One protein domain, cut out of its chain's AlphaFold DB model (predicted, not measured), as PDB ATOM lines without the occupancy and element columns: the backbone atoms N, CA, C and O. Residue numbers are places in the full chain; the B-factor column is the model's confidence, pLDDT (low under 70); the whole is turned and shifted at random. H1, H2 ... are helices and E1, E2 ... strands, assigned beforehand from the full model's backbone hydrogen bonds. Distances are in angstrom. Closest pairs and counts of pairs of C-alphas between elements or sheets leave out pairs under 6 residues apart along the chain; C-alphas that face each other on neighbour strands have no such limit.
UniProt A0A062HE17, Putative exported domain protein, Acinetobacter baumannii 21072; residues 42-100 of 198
ATOM      1  N   LYS A  42      -1.124  24.572   1.074       64.00
ATOM      2  CA  LYS A  42      -1.191  25.695   0.146       64.00
ATOM      3  C   LYS A  42      -2.531  26.382   0.355       64.00
ATOM      4  O   LYS A  42      -3.556  25.806   0.009       64.00
ATOM      5  N   TYR A  43      -2.538  27.571   0.943       66.31
ATOM      6  CA  TYR A  43      -3.718  28.422   0.857       66.31
ATOM      7  C   TYR A  43      -3.826  28.963  -0.573       66.31
ATOM      8  O   TYR A  43      -2.814  29.245  -1.219       66.31
ATOM      9  N   ASN A  44      -5.053  29.087  -1.064       63.69
ATOM     10  CA  ASN A  44      -5.360  29.770  -2.308       63.69
ATOM     11  C   ASN A  44      -6.407  30.822  -1.967       63.69
ATOM     12  O   ASN A  44      -7.487  30.462  -1.510       63.69
ATOM     13  N   PHE A  45      -6.065  32.094  -2.135       71.31
ATOM     14  CA  PHE A  45      -7.075  33.137  -2.128       71.31
ATOM     15  C   PHE A  45      -7.559  33.277  -3.568       71.31
ATOM     16  O   PHE A  45      -6.773  33.571  -4.463       71.31
ATOM     17  N   ASN A  46      -8.833  33.006  -3.808       71.06
ATOM     18  CA  ASN A  46      -9.462  33.220  -5.112       71.06
ATOM     19  C   ASN A  46      -9.930  34.672  -5.314       71.06
ATOM     20  O   ASN A  46     -10.187  35.035  -6.460       71.06
ATOM     21  N   ALA A  47     -10.054  35.477  -4.252       77.31
ATOM     22  CA  ALA A  47     -10.303  36.913  -4.357       77.31
ATOM     23  C   ALA A  47      -9.035  37.658  -4.800       77.31
ATOM     24  O   ALA A  47      -7.918  37.222  -4.511       77.31
ATOM     25  N   THR A  48      -9.211  38.785  -5.481       82.12
ATOM     26  CA  THR A  48      -8.122  39.682  -5.882       82.12
ATOM     27  C   THR A  48      -8.384  41.114  -5.421       82.12
ATOM     28  O   THR A  48      -9.468  41.432  -4.929       82.12
ATOM     29  N   GLN A  49      -7.396  42.002  -5.581       85.69
ATOM     30  CA  GLN A  49      -7.612  43.426  -5.319       85.69
ATOM     31  C   GLN A  49      -8.719  43.988  -6.225       85.69
ATOM     32  O   GLN A  49      -9.534  44.760  -5.739       85.69
ATOM     33  N   GLU A  50      -8.832  43.536  -7.481       88.00
ATOM     34  CA  GLU A  50      -9.897  43.988  -8.387       88.00
ATOM     35  C   GLU A  50     -11.304  43.632  -7.879       88.00
ATOM     36  O   GLU A  50     -12.233  44.423  -8.042       88.00
ATOM     37  N   ASP A  51     -11.475  42.468  -7.237       85.12
ATOM     38  CA  ASP A  51     -12.759  42.095  -6.628       85.12
ATOM     39  C   ASP A  51     -13.140  43.075  -5.502       85.12
ATOM     40  O   ASP A  51     -14.299  43.479  -5.384       85.12
ATOM     41  N   PHE A  52     -12.160  43.495  -4.695       85.25
ATOM     42  CA  PHE A  52     -12.375  44.483  -3.638       85.25
ATOM     43  C   PHE A  52     -12.520  45.908  -4.174       85.25
ATOM     44  O   PHE A  52     -13.288  46.676  -3.606       85.25
ATOM     45  N   ASP A  53     -11.871  46.260  -5.282       89.12
ATOM     46  CA  ASP A  53     -12.050  47.559  -5.935       89.12
ATOM     47  C   ASP A  53     -13.480  47.714  -6.469       89.12
ATOM     48  O   ASP A  53     -14.099  48.764  -6.289       89.12
ATOM     49  N   LEU A  54     -14.044  46.661  -7.073       89.50
ATOM     50  CA  LEU A  54     -15.455  46.635  -7.472       89.50
ATOM     51  C   LEU A  54     -16.379  46.826  -6.263       89.50
ATOM     52  O   LEU A  54     -17.279  47.663  -6.312       89.50
ATOM     53  N   TRP A  55     -16.116  46.109  -5.167       85.69
ATOM     54  CA  TRP A  55     -16.894  46.229  -3.935       85.69
ATOM     55  C   TRP A  55     -16.803  47.633  -3.319       85.69
ATOM     56  O   TRP A  55     -17.823  48.220  -2.975       85.69
ATOM     57  N   ASN A  56     -15.602  48.209  -3.231       87.75
ATOM     58  CA  ASN A  56     -15.382  49.547  -2.674       87.75
ATOM     59  C   ASN A  56     -16.132  50.625  -3.475       87.75
ATOM     60  O   ASN A  56     -16.626  51.589  -2.897       87.75
ATOM     61  N   ASN A  57     -16.241  50.455  -4.798       89.25
ATOM     62  CA  ASN A  57     -17.011  51.355  -5.659       89.25
ATOM     63  C   ASN A  57     -18.529  51.209  -5.467       89.25
ATOM     64  O   ASN A  57     -19.257  52.192  -5.597       89.25
ATOM     65  N   GLU A  58     -19.014  49.998  -5.184       89.75
ATOM     66  CA  GLU A  58     -20.436  49.729  -4.931       89.75
ATOM     67  C   GLU A  58     -20.871  50.189  -3.527       89.75
ATOM     68  O   GLU A  58     -21.999  50.652  -3.352       89.75
ATOM     69  N   TYR A  59     -19.968  50.122  -2.541       84.56
ATOM     70  CA  TYR A  59     -20.235  50.394  -1.125       84.56
ATOM     71  C   TYR A  59     -19.311  51.485  -0.539       84.56
ATOM     72  O   TYR A  59     -18.575  51.218   0.413       84.56
ATOM     73  N   PRO A  60     -19.362  52.734  -1.047       85.44
ATOM     74  CA  PRO A  60     -18.433  53.801  -0.653       85.44
ATOM     75  C   PRO A  60     -18.588  54.276   0.802       85.44
ATOM     76  O   PRO A  60     -17.681  54.907   1.338       85.44
ATOM     77  N   ASP A  61     -19.721  53.976   1.446       85.38
ATOM     78  CA  ASP A  61     -19.993  54.341   2.844       85.38
ATOM     79  C   ASP A  61     -19.336  53.389   3.863       85.38
ATOM     80  O   ASP A  61     -19.360  53.648   5.067       85.38
ATOM     81  N   PHE A  62     -18.766  52.271   3.404       82.25
ATOM     82  CA  PHE A  62     -18.096  51.291   4.254       82.25
ATOM     83  C   PHE A  62     -16.568  51.473   4.236       82.25
ATOM     84  O   PHE A  62     -16.025  52.064   3.303       82.25
ATOM     85  N   PRO A  63     -15.841  50.933   5.237       82.06
ATOM     86  CA  PRO A  63     -14.384  50.935   5.214       82.06
ATOM     87  C   PRO A  63     -13.827  50.300   3.936       82.06
ATOM     88  O   PRO A  63     -14.242  49.205   3.539       82.06
ATOM     89  N   ILE A  64     -12.845  50.971   3.335       84.25
ATOM     90  CA  ILE A  64     -12.163  50.534   2.117       84.25
ATOM     91  C   ILE A  64     -11.485  49.195   2.389       84.25
ATOM     92  O   ILE A  64     -10.626  49.090   3.267       84.25
ATOM     93  N   LYS A  65     -11.833  48.176   1.605       84.81
ATOM     94  CA  LYS A  65     -11.221  46.849   1.677       84.81
ATOM     95  C   LYS A  65      -9.917  46.821   0.892       84.81
ATOM     96  O   LYS A  65      -9.884  47.215  -0.274       84.81
ATOM     97  N   ILE A  66      -8.853  46.328   1.521       84.38
ATOM     98  CA  ILE A  66      -7.527  46.173   0.909       84.38
ATOM     99  C   ILE A  66      -7.089  44.719   0.999       84.38
ATOM    100  O   ILE A  66      -7.040  44.141   2.087       84.38
ATOM    101  N   PHE A  67      -6.725  44.159  -0.148       84.81
ATOM    102  CA  PHE A  67      -6.250  42.792  -0.275       84.81
ATOM    103  C   PHE A  67      -4.740  42.701   0.018       84.81
ATOM    104  O   PHE A  67      -3.995  43.639  -0.293       84.81
ATOM    105  N   PRO A  68      -4.231  41.618   0.642       83.00
ATOM    106  CA  PRO A  68      -2.808  41.515   0.944       83.00
ATOM    107  C   PRO A  68      -1.967  41.323  -0.322       83.00
ATOM    108  O   PRO A  68      -2.400  40.743  -1.318       83.00
ATOM    109  N   SER A  69      -0.695  41.714  -0.241       83.19
ATOM    110  CA  SER A  69       0.313  41.278  -1.203       83.19
ATOM    111  C   SER A  69       0.633  39.805  -0.960       83.19
ATOM    112  O   SER A  69       0.891  39.412   0.179       83.19
ATOM    113  N   ILE A  70       0.630  38.991  -2.019       80.06
ATOM    114  CA  ILE A  70       0.902  37.551  -1.953       80.06
ATOM    115  C   ILE A  70       2.187  37.244  -2.725       80.06
ATOM    116  O   ILE A  70       2.300  37.549  -3.911       80.06
ATOM    117  N   ILE A  71       3.145  36.594  -2.060       78.88
ATOM    118  CA  ILE A  71       4.386  36.091  -2.655       78.88
ATOM    119  C   ILE A  71       4.553  34.626  -2.235       78.88
ATOM    120  O   ILE A  71       5.034  34.310  -1.144       78.88
ATOM    121  N   GLY A  72       4.139  33.705  -3.108       78.56
ATOM    122  CA  GLY A  72       4.127  32.271  -2.805       78.56
ATOM    123  C   GLY A  72       3.186  31.942  -1.640       78.56
ATOM    124  O   GLY A  72       2.028  32.344  -1.651       78.56
ATOM    125  N   GLN A  73       3.691  31.233  -0.623       73.88
ATOM    126  CA  GLN A  73       2.956  30.926   0.618       73.88
ATOM    127  C   GLN A  73       3.149  31.983   1.720       73.88
ATOM    128  O   GLN A  73       2.947  31.686   2.897       73.88
ATOM    129  N   LYS A  74       3.566  33.200   1.360       74.94
ATOM    130  CA  LYS A  74       3.572  34.351   2.266       74.94
ATOM    131  C   LYS A  74       2.580  35.388   1.765       74.94
ATOM    132  O   LYS A  74       2.538  35.678   0.570       74.94
ATOM    133  N   PHE A  75       1.803  35.952   2.675       78.81
ATOM    134  CA  PHE A  75       0.976  37.116   2.403       78.81
ATOM    135  C   PHE A  75       1.236  38.169   3.473       78.81
ATOM    136  O   PHE A  75       1.592  37.840   4.604       78.81
ATOM    137  N   GLY A  76       1.103  39.435   3.104       76.06
ATOM    138  CA  GLY A  76       1.328  40.541   4.017       76.06
ATOM    139  C   GLY A  76       0.532  41.763   3.609       76.06
ATOM    140  O   GLY A  76       0.330  42.031   2.424       76.06
ATOM    141  N   PHE A  77       0.093  42.518   4.605       78.31
ATOM    142  CA  PHE A  77      -0.532  43.809   4.386       78.31
ATOM    143  C   PHE A  77       0.526  44.898   4.457       78.31
ATOM    144  O   PHE A  77       1.279  44.990   5.430       78.31
ATOM    145  N   LYS A  78       0.577  45.737   3.424       73.62
ATOM    146  CA  LYS A  78       1.329  46.984   3.484       73.62
ATOM    147  C   LYS A  78       0.391  48.066   4.007       73.62
ATOM    148  O   LYS A  78      -0.559  48.456   3.333       73.62
ATOM    149  N   VAL A  79       0.648  48.518   5.230       73.69
ATOM    150  CA  VAL A  79      -0.079  49.643   5.819       73.69
ATOM    151  C   VAL A  79       0.597  50.927   5.358       73.69
ATOM    152  O   VAL A  79       1.697  51.247   5.805       73.69
ATOM    153  N   GLU A  80      -0.027  51.625   4.410       74.50
ATOM    154  CA  GLU A  80       0.448  52.941   3.978       74.50
ATOM    155  C   GLU A  80       0.161  53.988   5.070       74.50
ATOM    156  O   GLU A  80      -0.903  53.925   5.695       74.50
ATOM    157  N   PRO A  81       1.070  54.952   5.309       69.56
ATOM    158  CA  PRO A  81       0.818  56.050   6.236       69.56
ATOM    159  C   PRO A  81      -0.431  56.840   5.837       69.56
ATOM    160  O   PRO A  81      -0.589  57.210   4.673       69.56
ATOM    161  N   ARG A  82      -1.295  57.132   6.809       67.88
ATOM    162  CA  ARG A  82      -2.514  57.933   6.628       67.88
ATOM    163  C   ARG A  82      -2.673  58.953   7.751       67.88
ATOM    164  O   ARG A  82      -2.107  58.739   8.831       67.88
ATOM    165  N   PRO A  83      -3.412  60.052   7.525       69.69
ATOM    166  CA  PRO A  83      -3.783  60.960   8.602       69.69
ATOM    167  C   PRO A  83      -4.690  60.253   9.621       69.69
ATOM    168  O   PRO A  83      -5.466  59.367   9.272       69.69
ATOM    169  N   GLU A  84      -4.604  60.669  10.885       64.62
ATOM    170  CA  GLU A  84      -5.355  60.076  12.008       64.62
ATOM    171  C   GLU A  84      -6.876  60.069  11.774       64.62
ATOM    172  O   GLU A  84      -7.561  59.125  12.160       64.62
ATOM    173  N   SER A  85      -7.397  61.064  11.046       69.75
ATOM    174  CA  SER A  85      -8.808  61.150  10.645       69.75
ATOM    175  C   SER A  85      -9.296  59.979   9.782       69.75
ATOM    176  O   SER A  85     -10.499  59.800   9.634       69.75
ATOM    177  N   GLU A  86      -8.387  59.189   9.205       67.94
ATOM    178  CA  GLU A  86      -8.697  58.097   8.277       67.94
ATOM    179  C   GLU A  86      -8.492  56.695   8.880       67.94
ATOM    180  O   GLU A  86      -8.728  55.696   8.200       67.94
ATOM    181  N   TYR A  87      -8.080  56.576  10.150       63.06
ATOM    182  CA  TYR A  87      -7.735  55.277  10.753       63.06
ATOM    183  C   TYR A  87      -8.906  54.284  10.839       63.06
ATOM    184  O   TYR A  87      -8.674  53.081  10.776       63.06
ATOM    185  N   GLY A  88     -10.152  54.759  10.932       64.31
ATOM    186  CA  GLY A  88     -11.352  53.909  10.968       64.31
ATOM    187  C   GLY A  88     -11.948  53.552   9.600       64.31
ATOM    188  O   GLY A  88     -12.968  52.872   9.547       64.31
ATOM    189  N   TYR A  89     -11.355  54.023   8.499       76.25
ATOM    190  CA  TYR A  89     -11.945  53.937   7.155       76.25
ATOM    191  C   TYR A  89     -11.368  52.812   6.287       76.25
ATOM    192  O   TYR A  89     -11.593  52.795   5.078       76.25
ATOM    193  N   VAL A  90     -10.599  51.884   6.860       74.38
ATOM    194  CA  VAL A  90      -9.866  50.869   6.090       74.38
ATOM    195  C   VAL A  90      -9.910  49.525   6.787       74.38
ATOM    196  O   VAL A  90      -9.492  49.418   7.935       74.38
ATOM    197  N   ASP A  91     -10.290  48.491   6.041       75.88
ATOM    198  CA  ASP A  91     -10.185  47.105   6.480       75.88
ATOM    199  C   ASP A  91      -9.216  46.330   5.581       75.88
ATOM    200  O   ASP A  91      -9.377  46.232   4.364       75.88
ATOM    201  N   TYR A  92      -8.216  45.713   6.197       75.06
ATOM    202  CA  TYR A  92      -7.284  44.810   5.529       75.06
ATOM    203  C   TYR A  92      -7.865  43.393   5.546       75.06
ATOM    204  O   TYR A  92      -7.947  42.767   6.604       75.06
ATOM    205  N   VAL A  93      -8.312  42.894   4.391       74.44
ATOM    206  CA  VAL A  93      -9.145  41.686   4.296       74.44
ATOM    207  C   VAL A  93      -8.547  40.687   3.309       74.44
ATOM    208  O   VAL A  93      -8.190  41.028   2.188       74.44
ATOM    209  N   ALA A  94      -8.459  39.425   3.735       71.00
ATOM    210  CA  ALA A  94      -8.007  38.303   2.917       71.00
ATOM    211  C   ALA A  94      -9.015  37.152   3.035       71.00
ATOM    212  O   ALA A  94      -8.904  36.305   3.921       71.00
ATOM    213  N   THR A  95     -10.036  37.147   2.177       67.88
ATOM    214  CA  THR A  95     -11.096  36.123   2.175       67.88
ATOM    215  C   THR A  95     -11.168  35.428   0.826       67.88
ATOM    216  O   THR A  95     -10.614  35.908  -0.163       67.88
ATOM    217  N   SER A  96     -11.874  34.299   0.774       63.62
ATOM    218  CA  SER A  96     -12.285  33.730  -0.501       63.62
ATOM    219  C   SER A  96     -13.348  34.600  -1.187       63.62
ATOM    220  O   SER A  96     -13.959  35.458  -0.543       63.62
ATOM    221  N   LYS A  97     -13.581  34.396  -2.492       62.69
ATOM    222  CA  LYS A  97     -14.648  35.016  -3.269       62.69
ATOM    223  C   LYS A  97     -15.951  34.662  -2.590       62.69
ATOM    224  O   LYS A  97     -16.399  33.517  -2.532       62.69
ATOM    225  N   ILE A  98     -16.530  35.703  -2.040       54.56
ATOM    226  CA  ILE A  98     -17.800  35.675  -1.375       54.56
ATOM    227  C   ILE A  98     -18.879  35.583  -2.467       54.56
ATOM    228  O   ILE A  98     -19.031  36.491  -3.275       54.56
ATOM    229  N   ASN A  99     -19.672  34.510  -2.473       47.75
ATOM    230  CA  ASN A  99     -20.895  34.449  -3.287       47.75
ATOM    231  C   ASN A  99     -22.038  35.323  -2.707       47.75
ATOM    232  O   ASN A  99     -23.147  35.297  -3.234       47.75
ATOM    233  N   SER A 100     -21.826  36.058  -1.603       46.44
ATOM    234  CA  SER A 100     -22.811  36.985  -1.019       46.44
ATOM    235  C   SER A 100     -22.188  37.992  -0.032       46.44
ATOM    236  O   SER A 100     -21.684  37.542   0.988       46.44
TER     237      SER A 100
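This is residues 42 to 100 of the 198 residues of the protein "Putative exported domain protein" of Acinetobacter baumannii 21072 (UniProt A0A062HE17). With little regular structure, this is a flat piece in which helix H1 packs on E1 of the parallel pair E1 and E4, while E1 runs on into the antiparallel hairpin E2 and E3. A loop leads back to E4, and its residues 80 to 85 stick out. Of 59 printed residues, 22 are in named elements, ordered H1 E1 E2 E3 E4, mixed in class. It is only just compact, close to loose (radius of gyration of the C-alphas 12.4 A), spanning 38 by 27 by 13 A.

Find C-alpha 49 at (-7.612, 43.426, -5.319); H1 runs 14.3 A to residue 58. Next come E1, residues 64 to 66, E2, 69 to 71, E3, 74 to 76, and E4, 90 to 92, ending at (-7.284, 44.810, 5.529).

Look at E1 and E4, parallel at 24 degrees, with N 66 and O 91 2.9 A apart. H1 comes closest to E1 at the C-alphas of Asn 56 and Ile 64, 5.9 A; H1 and E4 are apart. E1 runs on into E2 at 9 degrees. In the hairpin, N 69 and O 76 are 2.9 A apart. In H1 every O i to N i+4 pair is within hydrogen-bond range.

The C-alphas of Lys 42 and Ser 85 are the farthest apart, 37.8 A. The printed part has no cut; the link E3 to E4 is long. Look for pLDDT under 70 at residues 42 to 44, 81 to 88 and 95 to 100.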